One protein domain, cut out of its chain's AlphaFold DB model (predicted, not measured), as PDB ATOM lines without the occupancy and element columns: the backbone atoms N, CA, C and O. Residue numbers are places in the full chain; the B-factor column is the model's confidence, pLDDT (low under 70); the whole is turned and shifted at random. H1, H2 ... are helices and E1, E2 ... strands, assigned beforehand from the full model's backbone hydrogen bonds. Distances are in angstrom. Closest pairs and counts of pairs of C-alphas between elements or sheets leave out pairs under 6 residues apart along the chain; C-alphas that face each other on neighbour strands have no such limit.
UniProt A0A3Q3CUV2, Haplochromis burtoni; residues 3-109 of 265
ATOM      1  N   ASN A   3      13.507  -3.282 -53.148       47.03
ATOM      2  CA  ASN A   3      14.724  -3.099 -53.907       47.03
ATOM      3  C   ASN A   3      14.576  -1.886 -54.827       47.03
ATOM      4  O   ASN A   3      13.584  -1.740 -55.552       47.03
ATOM      5  N   ILE A   4      15.507  -0.952 -54.667       45.66
ATOM      6  CA  ILE A   4      15.514   0.345 -55.324       45.66
ATOM      7  C   ILE A   4      16.324   0.200 -56.623       45.66
ATOM      8  O   ILE A   4      17.354  -0.457 -56.667       45.66
ATOM      9  N   SER A   5      15.771   0.745 -57.707       39.09
ATOM     10  CA  SER A   5      16.127   0.568 -59.125       39.09
ATOM     11  C   SER A   5      17.606   0.497 -59.533       39.09
ATOM     12  O   SER A   5      18.509   0.913 -58.820       39.09
ATOM     13  N   HIS A   6      17.803   0.157 -60.816       42.59
ATOM     14  CA  HIS A   6      19.031   0.280 -61.622       42.59
ATOM     15  C   HIS A   6      19.897   1.530 -61.397       42.59
ATOM     16  O   HIS A   6      21.072   1.529 -61.763       42.59
ATOM     17  N   PHE A   7      19.319   2.595 -60.853       51.00
ATOM     18  CA  PHE A   7      19.966   3.877 -60.659       51.00
ATOM     19  C   PHE A   7      20.423   4.129 -59.219       51.00
ATOM     20  O   PHE A   7      21.425   4.820 -59.074       51.00
ATOM     21  N   PHE A   8      19.746   3.549 -58.213       61.50
ATOM     22  CA  PHE A   8      20.048   3.653 -56.773       61.50
ATOM     23  C   PHE A   8      19.854   2.283 -56.118       61.50
ATOM     24  O   PHE A   8      18.771   2.005 -55.613       61.50
ATOM     25  N   PRO A   9      20.853   1.395 -56.171       74.81
ATOM     26  CA  PRO A   9      20.681   0.032 -55.701       74.81
ATOM     27  C   PRO A   9      20.615  -0.017 -54.169       74.81
ATOM     28  O   PRO A   9      21.509   0.471 -53.471       74.81
ATOM     29  N   GLY A  10      19.560  -0.613 -53.622       86.25
ATOM     30  CA  GLY A  10      19.438  -0.738 -52.176       86.25
ATOM     31  C   GLY A  10      18.248  -1.566 -51.737       86.25
ATOM     32  O   GLY A  10      17.238  -1.624 -52.431       86.25
ATOM     33  N   VAL A  11      18.358  -2.182 -50.561       90.38
ATOM     34  CA  VAL A  11      17.326  -3.037 -49.979       90.38
ATOM     35  C   VAL A  11      16.861  -2.498 -48.637       90.38
ATOM     36  O   VAL A  11      17.674  -2.181 -47.773       90.38
ATOM     37  N   LEU A  12      15.541  -2.449 -48.439       93.12
ATOM     38  CA  LEU A  12      14.950  -2.267 -47.113       93.12
ATOM     39  C   LEU A  12      14.231  -3.535 -46.651       93.12
ATOM     40  O   LEU A  12      13.490  -4.198 -47.390       93.12
ATOM     41  N   LEU A  13      14.452  -3.875 -45.393       92.94
ATOM     42  CA  LEU A  13      13.802  -4.961 -44.673       92.94
ATOM     43  C   LEU A  13      13.320  -4.379 -43.364       92.94
ATOM     44  O   LEU A  13      14.133  -3.838 -42.635       92.94
ATOM     45  N   VAL A  14      12.024  -4.426 -43.078       93.50
ATOM     46  CA  VAL A  14      11.471  -3.679 -41.948       93.50
ATOM     47  C   VAL A  14      10.489  -4.554 -41.197       93.50
ATOM     48  O   VAL A  14       9.521  -5.030 -41.791       93.50
ATOM     49  N   ASP A  15      10.739  -4.731 -39.905       92.50
ATOM     50  CA  ASP A  15       9.774  -5.255 -38.951       92.50
ATOM     51  C   ASP A  15       9.232  -4.092 -38.113       92.50
ATOM     52  O   ASP A  15       9.986  -3.344 -37.488       92.50
ATOM     53  N   LYS A  16       7.906  -3.940 -38.113       89.81
ATOM     54  CA  LYS A  16       7.203  -2.883 -37.380       89.81
ATOM     55  C   LYS A  16       7.374  -3.004 -35.866       89.81
ATOM     56  O   LYS A  16       7.318  -1.996 -35.168       89.81
ATOM     57  N   SER A  17       7.566  -4.222 -35.359       91.38
ATOM     58  CA  SER A  17       7.657  -4.484 -33.919       91.38
ATOM     59  C   SER A  17       9.056  -4.277 -33.331       91.38
ATOM     60  O   SER A  17       9.210  -4.299 -32.112       91.38
ATOM     61  N   GLY A  18      10.071  -4.037 -34.166       93.00
ATOM     62  CA  GLY A  18      11.448  -3.926 -33.699       93.00
ATOM     63  C   GLY A  18      12.322  -3.082 -34.610       93.00
ATOM     64  O   GLY A  18      12.358  -1.854 -34.513       93.00
ATOM     65  N   THR A  19      13.083  -3.756 -35.464       96.44
ATOM     66  CA  THR A  19      14.127  -3.135 -36.282       96.44
ATOM     67  C   THR A  19      13.923  -3.406 -37.759       96.44
ATOM     68  O   THR A  19      13.248  -4.349 -38.165       96.44
ATOM     69  N   GLY A  20      14.602  -2.624 -38.579       96.62
ATOM     70  CA  GLY A  20      14.808  -2.946 -39.974       96.62
ATOM     71  C   GLY A  20      16.254  -2.752 -40.392       96.62
ATOM     72  O   GLY A  20      17.054  -2.150 -39.683       96.62
ATOM     73  N   ILE A  21      16.572  -3.244 -41.579       96.56
ATOM     74  CA  ILE A  21      17.857  -3.096 -42.241       96.56
ATOM     75  C   ILE A  21      17.671  -2.179 -43.444       96.56
ATOM     76  O   ILE A  21      16.734  -2.354 -44.230       96.56
ATOM     77  N   TRP A  22      18.598  -1.240 -43.600       96.56
ATOM     78  CA  TRP A  22      18.809  -0.508 -44.840       96.56
ATOM     79  C   TRP A  22      20.179  -0.881 -45.411       96.56
ATOM     80  O   TRP A  22      21.219  -0.641 -44.795       96.56
ATOM     81  N   LEU A  23      20.154  -1.516 -46.579       95.38
ATOM     82  CA  LEU A  23      21.315  -1.882 -47.377       95.38
ATOM     83  C   LEU A  23      21.411  -0.915 -48.559       95.38
ATOM     84  O   LEU A  23      20.478  -0.859 -49.355       95.38
ATOM     85  N   LEU A  24      22.520  -0.197 -48.708       93.81
ATOM     86  CA  LEU A  24      22.840   0.551 -49.927       93.81
ATOM     87  C   LEU A  24      24.028  -0.119 -50.609       93.81
ATOM     88  O   LEU A  24      24.953  -0.580 -49.932       93.81
ATOM     89  N   HIS A  25      24.013  -0.178 -51.939       92.81
ATOM     90  CA  HIS A  25      25.117  -0.757 -52.694       92.81
ATOM     91  C   HIS A  25      25.257  -0.177 -54.099       92.81
ATOM     92  O   HIS A  25      24.399   0.545 -54.591       92.81
ATOM     93  N   SER A  26      26.354  -0.512 -54.776       91.88
ATOM     94  CA  SER A  26      26.611  -0.066 -56.152       91.88
ATOM     95  C   SER A  26      26.406  -1.146 -57.222       91.88
ATOM     96  O   SER A  26      26.439  -0.824 -58.411       91.88
ATOM     97  N   THR A  27      26.172  -2.404 -56.824       90.06
ATOM     98  CA  THR A  27      26.028  -3.551 -57.742       90.06
ATOM     99  C   THR A  27      24.767  -3.446 -58.609       90.06
ATOM    100  O   THR A  27      23.658  -3.552 -58.081       90.06
ATOM    101  N   PRO A  28      24.885  -3.277 -59.940       84.50
ATOM    102  CA  PRO A  28      23.715  -3.169 -60.805       84.50
ATOM    103  C   PRO A  28      22.969  -4.506 -60.901       84.50
ATOM    104  O   PRO A  28      23.606  -5.544 -61.043       84.50
ATOM    105  N   LYS A  29      21.628  -4.472 -60.930       81.44
ATOM    106  CA  LYS A  29      20.751  -5.664 -60.999       81.44
ATOM    107  C   LYS A  29      20.855  -6.603 -59.783       81.44
ATOM    108  O   LYS A  29      20.551  -7.781 -59.911       81.44
ATOM    109  N   PHE A  30      21.268  -6.106 -58.618       81.94
ATOM    110  CA  PHE A  30      21.333  -6.897 -57.388       81.94
ATOM    111  C   PHE A  30      20.294  -6.444 -56.347       81.94
ATOM    112  O   PHE A  30      20.079  -5.244 -56.192       81.94
ATOM    113  N   PRO A  31      19.700  -7.389 -55.598       77.69
ATOM    114  CA  PRO A  31      19.307  -8.711 -56.096       77.69
ATOM    115  C   PRO A  31      18.338  -8.564 -57.283       77.69
ATOM    116  O   PRO A  31      17.457  -7.711 -57.243       77.69
ATOM    117  N   TYR A  32      18.478  -9.366 -58.341       68.56
ATOM    118  CA  TYR A  32      17.585  -9.266 -59.509       68.56
ATOM    119  C   TYR A  32      16.172  -9.777 -59.194       68.56
ATOM    120  O   TYR A  32      15.177  -9.173 -59.589       68.56
ATOM    121  N   ALA A  33      16.092 -10.874 -58.440       68.75
ATOM    122  CA  ALA A  33      14.857 -11.496 -57.989       68.75
ATOM    123  C   ALA A  33      15.038 -12.069 -56.575       68.75
ATOM    124  O   ALA A  33      16.158 -12.201 -56.080       68.75
ATOM    125  N   LYS A  34      13.926 -12.444 -55.933       69.06
ATOM    126  CA  LYS A  34      13.921 -13.260 -54.705       69.06
ATOM    127  C   LYS A  34      14.177 -14.738 -55.043       69.06
ATOM    128  O   LYS A  34      13.388 -15.600 -54.674       69.06
ATOM    129  N   ASP A  35      15.227 -15.003 -55.810       72.50
ATOM    130  CA  ASP A  35      15.637 -16.342 -56.223       72.50
ATOM    131  C   ASP A  35      17.056 -16.602 -55.717       72.50
ATOM    132  O   ASP A  35      18.016 -15.937 -56.109       72.50
ATOM    133  N   GLU A  36      17.169 -17.569 -54.811       70.19
ATOM    134  CA  GLU A  36      18.427 -17.949 -54.168       70.19
ATOM    135  C   GLU A  36      19.442 -18.496 -55.181       70.19
ATOM    136  O   GLU A  36      20.646 -18.319 -54.997       70.19
ATOM    137  N   ASN A  37      18.977 -19.070 -56.296       74.81
ATOM    138  CA  ASN A  37      19.844 -19.623 -57.339       74.81
ATOM    139  C   ASN A  37      20.440 -18.551 -58.267       74.81
ATOM    140  O   ASN A  37      21.364 -18.840 -59.025       74.81
ATOM    141  N   SER A  38      19.931 -17.314 -58.219       73.12
ATOM    142  CA  SER A  38      20.378 -16.191 -59.058       73.12
ATOM    143  C   SER A  38      20.701 -14.930 -58.246       73.12
ATOM    144  O   SER A  38      20.652 -13.808 -58.756       73.12
ATOM    145  N   PHE A  39      21.081 -15.114 -56.975       78.44
ATOM    146  CA  PHE A  39      21.298 -14.024 -56.025       78.44
ATOM    147  C   PHE A  39      22.370 -13.019 -56.476       78.44
ATOM    148  O   PHE A  39      22.139 -11.811 -56.412       78.44
ATOM    149  N   TRP A  40      23.531 -13.497 -56.941       85.69
ATOM    150  CA  TRP A  40      24.632 -12.633 -57.380       85.69
ATOM    151  C   TRP A  40      24.668 -12.495 -58.907       85.69
ATOM    152  O   TRP A  40      24.831 -13.499 -59.605       85.69
ATOM    153  N   PRO A  41      24.559 -11.276 -59.464       83.56
ATOM    154  CA  PRO A  41      24.542 -11.104 -60.905       83.56
ATOM    155  C   PRO A  41      25.963 -11.181 -61.481       83.56
ATOM    156  O   PRO A  41      26.932 -10.709 -60.883       83.56
ATOM    157  N   SER A  42      26.099 -11.729 -62.691       82.62
ATOM    158  CA  SER A  42      27.401 -11.904 -63.358       82.62
ATOM    159  C   SER A  42      28.159 -10.586 -63.574       82.62
ATOM    160  O   SER A  42      29.382 -10.541 -63.461       82.62
ATOM    161  N   ASN A  43      27.444  -9.481 -63.805       76.50
ATOM    162  CA  ASN A  43      28.028  -8.139 -63.921       76.50
ATOM    163  C   ASN A  43      28.582  -7.590 -62.589       76.50
ATOM    164  O   ASN A  43      29.374  -6.648 -62.611       76.50
ATOM    165  N   GLY A  44      28.191  -8.162 -61.446       80.06
ATOM    166  CA  GLY A  44      28.705  -7.806 -60.126       80.06
ATOM    167  C   GLY A  44      30.118  -8.327 -59.870       80.06
ATOM    168  O   GLY A  44      30.757  -7.881 -58.926       80.06
ATOM    169  N   VAL A  45      30.613  -9.245 -60.708       84.06
ATOM    170  CA  VAL A  45      31.955  -9.843 -60.588       84.06
ATOM    171  C   VAL A  45      33.033  -8.990 -61.271       84.06
ATOM    172  O   VAL A  45      34.181  -9.006 -60.847       84.06
ATOM    173  N   LYS A  46      32.678  -8.236 -62.323       85.88
ATOM    174  CA  LYS A  46      33.648  -7.518 -63.175       85.88
ATOM    175  C   LYS A  46      34.277  -6.300 -62.494       85.88
ATOM    176  O   LYS A  46      35.453  -6.034 -62.706       85.88
ATOM    177  N   ASN A  47      33.488  -5.551 -61.725       90.00
ATOM    178  CA  ASN A  47      33.901  -4.273 -61.146       90.00
ATOM    179  C   ASN A  47      33.771  -4.303 -59.631       90.00
ATOM    180  O   ASN A  47      32.790  -4.843 -59.115       90.00
ATOM    181  N   ALA A  48      34.701  -3.644 -58.941       93.06
ATOM    182  CA  ALA A  48      34.605  -3.426 -57.505       93.06
ATOM    183  C   ALA A  48      33.307  -2.680 -57.144       93.06
ATOM    184  O   ALA A  48      32.762  -1.902 -57.933       93.06
ATOM    185  N   GLN A  49      32.780  -2.964 -55.955       92.44
ATOM    186  CA  GLN A  49      31.506  -2.447 -55.460       92.44
ATOM    187  C   GLN A  49      31.647  -2.054 -53.993       92.44
ATOM    188  O   GLN A  49      32.518  -2.552 -53.284       92.44
ATOM    189  N   THR A  50      30.737  -1.215 -53.508       93.75
ATOM    190  CA  THR A  50      30.590  -0.955 -52.073       93.75
ATOM    191  C   THR A  50      29.207  -1.372 -51.617       93.75
ATOM    192  O   THR A  50      28.233  -1.229 -52.354       93.75
ATOM    193  N   PHE A  51      29.149  -1.883 -50.391       94.69
ATOM    194  CA  PHE A  51      27.931  -2.186 -49.658       94.69
ATOM    195  C   PHE A  51      28.024  -1.527 -48.285       94.69
ATOM    196  O   PHE A  51      29.063  -1.599 -47.628       94.69
ATOM    197  N   ILE A  52      26.931  -0.922 -47.841       95.44
ATOM    198  CA  ILE A  52      26.745  -0.475 -46.462       95.44
ATOM    199  C   ILE A  52      25.407  -1.015 -45.974       95.44
ATOM    200  O   ILE A  52      24.383  -0.857 -46.631       95.44
ATOM    201  N   CYS A  53      25.431  -1.696 -44.834       96.44
ATOM    202  CA  CYS A  53      24.274  -2.359 -44.250       96.44
ATOM    203  C   CYS A  53      24.129  -1.890 -42.810       96.44
ATOM    204  O   CYS A  53      25.043  -2.084 -42.006       96.44
ATOM    205  N   VAL A  54      23.008  -1.248 -42.489       97.75
ATOM    206  CA  VAL A  54      22.779  -0.692 -41.154       97.75
ATOM    207  C   VAL A  54      21.414  -1.117 -40.641       97.75
ATOM    208  O   VAL A  54      20.400  -0.970 -41.325       97.75
ATOM    209  N   THR A  55      21.396  -1.615 -39.408       98.06
ATOM    210  CA  THR A  55      20.167  -1.909 -38.674       98.06
ATOM    211  C   THR A  55      19.704  -0.664 -37.926       98.06
ATOM    212  O   THR A  55      20.449  -0.106 -37.115       98.06
ATOM    213  N   PHE A  56      18.463  -0.258 -38.160       98.19
ATOM    214  CA  PHE A  56      17.812   0.877 -37.516       98.19
ATOM    215  C   PHE A  56      16.568   0.419 -36.743       98.19
ATOM    216  O   PHE A  56      15.889  -0.511 -37.188       98.19
ATOM    217  N   PRO A  57      16.224   1.059 -35.614       97.81
ATOM    218  CA  PRO A  57      14.910   0.885 -35.006       97.81
ATOM    219  C   PRO A  57      13.804   1.374 -35.952       97.81
ATOM    220  O   PRO A  57      14.041   2.221 -36.819       97.81
ATOM    221  N   TYR A  58      12.596   0.826 -35.801       97.00
ATOM    222  CA  TYR A  58      11.472   1.094 -36.705       97.00
ATOM    223  C   TYR A  58      11.148   2.592 -36.874       97.00
ATOM    224  O   TYR A  58      10.861   3.038 -37.983       97.00
ATOM    225  N   ASP A  59      11.273   3.391 -35.814       96.62
ATOM    226  CA  ASP A  59      10.978   4.831 -35.828       96.62
ATOM    227  C   ASP A  59      11.846   5.630 -36.823       96.62
ATOM    228  O   ASP A  59      11.400   6.629 -37.398       96.62
ATOM    229  N   GLN A  60      13.071   5.167 -37.093       98.12
ATOM    230  CA  GLN A  60      13.964   5.788 -38.072       98.12
ATOM    231  C   GLN A  60      13.454   5.614 -39.505       98.12
ATOM    232  O   GLN A  60      13.811   6.408 -40.376       98.12
ATOM    233  N   PHE A  61      12.592   4.627 -39.774       97.44
ATOM    234  CA  PHE A  61      12.084   4.379 -41.124       97.44
ATOM    235  C   PHE A  61      11.137   5.465 -41.626       97.44
ATOM    236  O   PHE A  61      10.957   5.593 -42.836       97.44
ATOM    237  N   LYS A  62      10.619   6.314 -40.733       97.50
ATOM    238  CA  LYS A  62       9.980   7.574 -41.119       97.50
ATOM    239  C   LYS A  62      10.956   8.487 -41.872       97.50
ATOM    240  O   LYS A  62      10.675   8.953 -42.974       97.50
ATOM    241  N   LYS A  63      12.137   8.710 -41.287       98.31
ATOM    242  CA  LYS A  63      13.211   9.539 -41.858       98.31
ATOM    243  C   LYS A  63      13.804   8.895 -43.110       98.31
ATOM    244  O   LYS A  63      13.889   9.548 -44.144       98.31
ATOM    245  N   ILE A  64      14.096   7.595 -43.056       98.06
ATOM    246  CA  ILE A  64      14.601   6.849 -44.217       98.06
ATOM    247  C   ILE A  64      13.595   6.916 -45.372       98.06
ATOM    248  O   ILE A  64      13.980   7.267 -46.482       98.06
ATOM    249  N   GLY A  65      12.299   6.683 -45.125       97.06
ATOM    250  CA  GLY A  65      11.252   6.841 -46.139       97.06
ATOM    251  C   GLY A  65      11.240   8.239 -46.759       97.06
ATOM    252  O   GLY A  65      11.159   8.378 -47.979       97.06
ATOM    253  N   LYS A  66      11.429   9.284 -45.944       97.75
ATOM    254  CA  LYS A  66      11.546  10.658 -46.444       97.75
ATOM    255  C   LYS A  66      12.775  10.858 -47.334       97.75
ATOM    256  O   LYS A  66      12.657  11.453 -48.403       97.75
ATOM    257  N   HIS A  67      13.932  10.335 -46.933       97.62
ATOM    258  CA  HIS A  67      15.144  10.380 -47.746       97.62
ATOM    259  C   HIS A  67      14.957   9.666 -49.094       97.62
ATOM    260  O   HIS A  67      15.330  10.204 -50.138       97.62
ATOM    261  N   LEU A  68      14.300   8.505 -49.097       96.25
ATOM    262  CA  LEU A  68      13.970   7.769 -50.319       96.25
ATOM    263  C   LEU A  68      13.075   8.577 -51.273       96.25
ATOM    264  O   LEU A  68      13.276   8.525 -52.487       96.25
ATOM    265  N   GLN A  69      12.135   9.370 -50.749       96.00
ATOM    266  CA  GLN A  69      11.352  10.310 -51.562       96.00
ATOM    267  C   GLN A  69      12.237  11.421 -52.144       96.00
ATOM    268  O   GLN A  69      12.142  11.710 -53.338       96.00
ATOM    269  N   TYR A  70      13.143  12.003 -51.344       96.44
ATOM    270  CA  TYR A  70      14.064  13.049 -51.812       96.44
ATOM    271  C   TYR A  70      14.927  12.587 -52.984       96.44
ATOM    272  O   TYR A  70      15.116  13.333 -53.946       96.44
ATOM    273  N   ILE A  71      15.412  11.345 -52.945       94.81
ATOM    274  CA  ILE A  71      16.219  10.782 -54.033       94.81
ATOM    275  C   ILE A  71      15.368  10.207 -55.179       94.81
ATOM    276  O   ILE A  71      15.926   9.698 -56.148       94.81
ATOM    277  N   ARG A  72      14.029  10.296 -55.098       92.88
ATOM    278  CA  ARG A  72      13.074   9.613 -55.994       92.88
ATOM    279  C   ARG A  72      13.460   8.149 -56.218       92.88
ATOM    280  O   ARG A  72      13.593   7.685 -57.353       92.88
ATOM    281  N   ALA A  73      13.670   7.433 -55.116       91.50
ATOM    282  CA  ALA A  73      13.900   5.999 -55.130       91.50
ATOM    283  C   ALA A  73      12.774   5.309 -55.916       91.50
ATOM    284  O   ALA A  73      11.598   5.579 -55.689       91.50
ATOM    285  N   PHE A  74      13.134   4.428 -56.849       87.31
ATOM    286  CA  PHE A  74      12.173   3.687 -57.662       87.31
ATOM    287  C   PHE A  74      12.100   2.235 -57.171       87.31
ATOM    288  O   PHE A  74      13.065   1.496 -57.380       87.31
ATOM    289  N   PRO A  75      11.001   1.807 -56.524       87.12
ATOM    290  CA  PRO A  75      10.830   0.422 -56.093       87.12
ATOM    291  C   PRO A  75      10.476  -0.457 -57.289       87.12
ATOM    292  O   PRO A  75       9.473  -0.200 -57.956       87.12
ATOM    293  N   PHE A  76      11.259  -1.500 -57.558       79.38
ATOM    294  CA  PHE A  76      10.875  -2.486 -58.577       79.38
ATOM    295  C   PHE A  76      10.068  -3.656 -57.999       79.38
ATOM    296  O   PHE A  76       9.245  -4.235 -58.697       79.38
ATOM    297  N   ASP A  77      10.288  -3.990 -56.725       84.81
ATOM    298  CA  ASP A  77       9.546  -4.992 -55.955       84.81
ATOM    299  C   ASP A  77       9.350  -4.439 -54.538       84.81
ATOM    300  O   ASP A  77      10.269  -3.856 -53.946       84.81
ATOM    301  N   HIS A  78       8.131  -4.560 -54.016       88.12
ATOM    302  CA  HIS A  78       7.760  -4.034 -52.711       88.12
ATOM    303  C   HIS A  78       6.591  -4.810 -52.096       88.12
ATOM    304  O   HIS A  78       5.724  -5.354 -52.775       88.12
ATOM    305  N   ARG A  79       6.546  -4.805 -50.762       90.19
ATOM    306  CA  ARG A  79       5.382  -5.218 -49.972       90.19
ATOM    307  C   ARG A  79       5.332  -4.346 -48.726       90.19
ATOM    308  O   ARG A  79       6.088  -4.592 -47.787       90.19
ATOM    309  N   ILE A  80       4.497  -3.310 -48.757       89.88
ATOM    310  CA  ILE A  80       4.358  -2.334 -47.669       89.88
ATOM    311  C   ILE A  80       2.956  -2.463 -47.088       89.88
ATOM    312  O   ILE A  80       1.991  -2.122 -47.772       89.88
ATOM    313  N   PRO A  81       2.813  -2.975 -45.861       92.69
ATOM    314  CA  PRO A  81       1.531  -2.950 -45.173       92.69
ATOM    315  C   PRO A  81       1.057  -1.506 -44.931       92.69
ATOM    316  O   PRO A  81       1.862  -0.625 -44.627       92.69
ATOM    317  N   GLY A  82      -0.249  -1.256 -45.059       93.12
ATOM    318  CA  GLY A  82      -0.831   0.094 -44.957       93.12
ATOM    319  C   GLY A  82      -0.745   0.729 -43.564       93.12
ATOM    320  O   GLY A  82      -0.991   1.920 -43.408       93.12
ATOM    321  N   ASP A  83      -0.372  -0.048 -42.550       94.19
ATOM    322  CA  ASP A  83      -0.161   0.404 -41.179       94.19
ATOM    323  C   ASP A  83       1.306   0.778 -40.887       94.19
ATOM    324  O   ASP A  83       1.652   1.031 -39.728       94.19
ATOM    325  N   PHE A  84       2.177   0.801 -41.905       95.88
ATOM    326  CA  PHE A  84       3.546   1.307 -41.791       95.88
ATOM    327  C   PHE A  84       3.604   2.834 -41.946       95.88
ATOM    328  O   PHE A  84       2.648   3.444 -42.416       95.88
ATOM    329  N   HIS A  85       4.733   3.464 -41.591       96.25
ATOM    330  CA  HIS A  85       4.952   4.899 -41.820       96.25
ATOM    331  C   HIS A  85       4.544   5.331 -43.235       96.25
ATOM    332  O   HIS A  85       4.979   4.730 -44.221       96.25
ATOM    333  N   THR A  86       3.733   6.390 -43.326       97.25
ATOM    334  CA  THR A  86       3.223   6.938 -44.592       97.25
ATOM    335  C   THR A  86       4.358   7.269 -45.553       97.25
ATOM    336  O   THR A  86       4.248   6.994 -46.740       97.25
ATOM    337  N   GLU A  87       5.506   7.716 -45.043       96.75
ATOM    338  CA  GLU A  87       6.674   8.030 -45.857       96.75
ATOM    339  C   GLU A  87       7.212   6.832 -46.644       96.75
ATOM    340  O   GLU A  87       7.768   7.028 -47.720       96.75
ATOM    341  N   LEU A  88       7.060   5.603 -46.138       95.25
ATOM    342  CA  LEU A  88       7.419   4.395 -46.885       95.25
ATOM    343  C   LEU A  88       6.387   4.089 -47.974       95.25
ATOM    344  O   LEU A  88       6.756   3.687 -49.075       95.25
ATOM    345  N   GLN A  89       5.103   4.301 -47.677       95.06
ATOM    346  CA  GLN A  89       4.013   4.123 -48.640       95.06
ATOM    347  C   GLN A  89       4.155   5.117 -49.804       95.06
ATOM    348  O   GLN A  89       4.053   4.744 -50.972       95.06
ATOM    349  N   ASP A  90       4.507   6.363 -49.492       95.88
ATOM    350  CA  ASP A  90       4.703   7.451 -50.451       95.88
ATOM    351  C   ASP A  90       5.852   7.198 -51.433       95.88
ATOM    352  O   ASP A  90       5.780   7.631 -52.585       95.88
ATOM    353  N   VAL A  91       6.885   6.448 -51.029       94.50
ATOM    354  CA  VAL A  91       7.958   6.013 -51.944       94.50
ATOM    355  C   VAL A  91       7.395   5.127 -53.059       94.50
ATOM    356  O   VAL A  91       7.747   5.303 -54.224       94.50
ATOM    357  N   VAL A  92       6.490   4.199 -52.731       91.69
ATOM    358  CA  VAL A  92       5.828   3.329 -53.723       91.69
ATOM    359  C   VAL A  92       4.830   4.101 -54.569       91.69
ATOM    360  O   VAL A  92       4.780   3.907 -55.785       91.69
ATOM    361  N   ASN A  93       4.097   5.024 -53.949       93.19
ATOM    362  CA  ASN A  93       3.164   5.902 -54.647       93.19
ATOM    363  C   ASN A  93       3.869   6.982 -55.485       93.19
ATOM    364  O   ASN A  93       3.200   7.736 -56.190       93.19
ATOM    365  N   LYS A  94       5.210   7.041 -55.444       91.12
ATOM    366  CA  LYS A  94       6.046   8.001 -56.179       91.12
ATOM    367  C   LYS A  94       5.651   9.451 -55.886       91.12
ATOM    368  O   LYS A  94       5.632  10.283 -56.794       91.12
ATOM    369  N   ALA A  95       5.335   9.744 -54.624       93.62
ATOM    370  CA  ALA A  95       5.055  11.103 -54.187       93.62
ATOM    371  C   ALA A  95       6.251  12.007 -54.518       93.62
ATOM    372  O   ALA A  95       7.397  11.679 -54.197       93.62
ATOM    373  N   ASP A  96       5.994  13.138 -55.177       91.50
ATOM    374  CA  ASP A  96       7.064  14.064 -55.528       91.50
ATOM    375  C   ASP A  96       7.344  15.017 -54.372       91.50
ATOM    376  O   ASP A  96       6.483  15.785 -53.943       91.50
ATOM    377  N   VAL A  97       8.576  14.965 -53.878       93.62
ATOM    378  CA  VAL A  97       9.028  15.773 -52.754       93.62
ATOM    379  C   VAL A  97      10.326  16.478 -53.139       93.62
ATOM    380  O   VAL A  97      11.287  15.818 -53.551       93.62
ATOM    381  N   PRO A  98      10.395  17.814 -53.004       93.56
ATOM    382  CA  PRO A  98      11.646  18.541 -53.153       93.56
ATOM    383  C   PRO A  98      12.693  18.049 -52.138       93.56
ATOM    384  O   PRO A  98      12.353  17.872 -50.967       93.56
ATOM    385  N   PRO A  99      13.944  17.808 -52.560       93.94
ATOM    386  CA  PRO A  99      15.006  17.356 -51.682       93.94
ATOM    387  C   PRO A  99      15.373  18.454 -50.690       93.94
ATOM    388  O   PRO A  99      15.355  19.638 -51.021       93.94
ATOM    389  N   ASP A 100      15.735  18.023 -49.491       94.19
ATOM    390  CA  ASP A 100      16.454  18.838 -48.524       94.19
ATOM    391  C   ASP A 100      17.930  18.434 -48.583       94.19
ATOM    392  O   ASP A 100      18.266  17.253 -48.445       94.19
ATOM    393  N   ASP A 101      18.795  19.411 -48.835       94.25
ATOM    394  CA  ASP A 101      20.239  19.231 -48.946       94.25
ATOM    395  C   ASP A 101      20.982  19.401 -47.616       94.25
ATOM    396  O   ASP A 101      22.215  19.391 -47.581       94.25
ATOM    397  N   ASN A 102      20.247  19.502 -46.506       96.69
ATOM    398  CA  ASN A 102      20.775  19.338 -45.159       96.69
ATOM    399  C   ASN A 102      20.964  17.858 -44.790       96.69
ATOM    400  O   ASN A 102      20.294  16.955 -45.295       96.69
ATOM    401  N   PHE A 103      21.853  17.607 -43.828       98.12
ATOM    402  CA  PHE A 103      21.963  16.288 -43.218       98.12
ATOM    403  C   PHE A 103      20.735  15.971 -42.366       98.12
ATOM    404  O   PHE A 103      20.405  16.690 -41.423       98.12
ATOM    405  N   GLN A 104      20.126  14.822 -42.635       98.25
ATOM    406  CA  GLN A 104      19.144  14.208 -41.757       98.25
ATOM    407  C   GLN A 104      19.828  13.130 -40.914       98.25
ATOM    408  O   GLN A 104      20.265  12.102 -41.431       98.25
ATOM    409  N   GLN A 105      19.908  13.358 -39.604       98.44
ATOM    410  CA  GLN A 105      20.487  12.392 -38.674       98.44
ATOM    411  C   GLN A 105      19.559  11.185 -38.460       98.44
ATOM    412  O   GLN A 105      18.364  11.334 -38.167       98.44
ATOM    413  N   LEU A 106      20.162  10.003 -38.527       98.56
ATOM    414  CA  LEU A 106      19.604   8.683 -38.259       98.56
ATOM    415  C   LEU A 106      20.404   8.031 -37.127       98.56
ATOM    416  O   LEU A 106      21.628   8.150 -37.085       98.56
ATOM    417  N   SER A 107      19.741   7.305 -36.236       98.19
ATOM    418  CA  SER A 107      20.409   6.573 -35.153       98.19
ATOM    419  C   SER A 107      20.207   5.075 -35.329       98.19
ATOM    420  O   SER A 107      19.077   4.593 -35.329       98.19
ATOM    421  N   SER A 108      21.298   4.329 -35.497       97.88
ATOM    422  CA  SER A 108      21.255   2.871 -35.635       97.88
ATOM    423  C   SER A 108      20.764   2.195 -34.353       97.88
ATOM    424  O   SER A 108      20.699   2.810 -33.286       97.88
ATOM    425  N   ASN A 109      20.473   0.895 -34.430       96.38
ATOM    426  CA  ASN A 109      20.020   0.116 -33.275       96.38
ATOM    427  C   ASN A 109      21.029   0.136 -32.110       96.38
ATOM    428  O   ASN A 109      20.646   0.146 -30.944       96.38
TER     429      ASN A 109
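Overview. This is residues 3 to 109 of the 265 residues of a protein of Haplochromis burtoni (UniProt A0A3Q3CUV2). A small antiparallel sheet of three strands, E1, E2 and E3, is covered on one face by the helix H1, which runs along E2, and the shorter helix H2 sits beside H1 rather than on the sheet. A long loop, residues 26 to 50, extends past the end of E2 before the chain comes back as E3, while E4 and E5 are short strands away from the three-stranded sheet's pairing. The printed part has 107 residues, with two named helices and five named strands in the order E1 E2 E3 H1 E4 H2 E5; the sheet's order is E1 - E2 - E3. The class is mixed, helices and strands, with 44 residues, under half, in named elements. The whole is compact, with a radius of gyration of the C-alphas of 14.1 A and spans of 36 by 31 by 26 A.

Along the chain. E1, residues 10 to 14, begins with C-alpha 10 at (19.438, -0.738, -52.176) and is 13.3 A long from first to last C-alpha. E2, residues 19 to 25, is 19.9 A long, and E3, residues 51 to 57, is 19.8 A. H1, residues 60 to 70, is 15.5 A long and begins with C-alpha 60 at (13.964, 5.788, -38.072). E4 is residues 75 to 77, 5.6 A. H2, residues 86 to 92, and E5, residues 104 to 107, are each 10.2 A long; C-alpha 107 is at (20.409, 6.573, -35.153).

Arrangement. E1, E2 and E3 form a meander, each strand the antiparallel neighbour of the one before. The hairpin of E1 and E2 has directions at 175 degrees, with N 21 and O 13 at 2.7 A, within hydrogen-bond range. The hairpin of E2 and E3 has directions at 161 degrees, with N 20 and O 56 at 2.8 A, also within range. H1 is on the sheet at a height of 10.9 A; it lies over E2, at 20 degrees on the local plane, along the strands. H1 and H2 touch, the C-alphas of Gly 65 and Leu 88 being closest at 4.6 A, with a steep tilt of 42 degrees, the same way. H2 is not on the sheet. E4 and E5 pair with no named strand. The closest C-alphas of H1 and E5 are those of Gln 60 and Leu 106, 6.3 A apart. The closest C-alphas of E4 and H2 are those of Pro 75 and Val 92, 6.3 A apart. Every O i to N i+4 pair is within hydrogen-bond range in H1, and 2 of 3 are in H2.

Size, cuts and confidence. The two C-alphas farthest apart are those of Lys 46 and Asp 83, at 41.1 A. The printed part has no cut. The links E2 to E3, 25 residues, and H2 to E5, 11 residues, are long. The mean pLDDT of the printed part is 88.5; residues 3 to 8 and 32 to 34 are under 70.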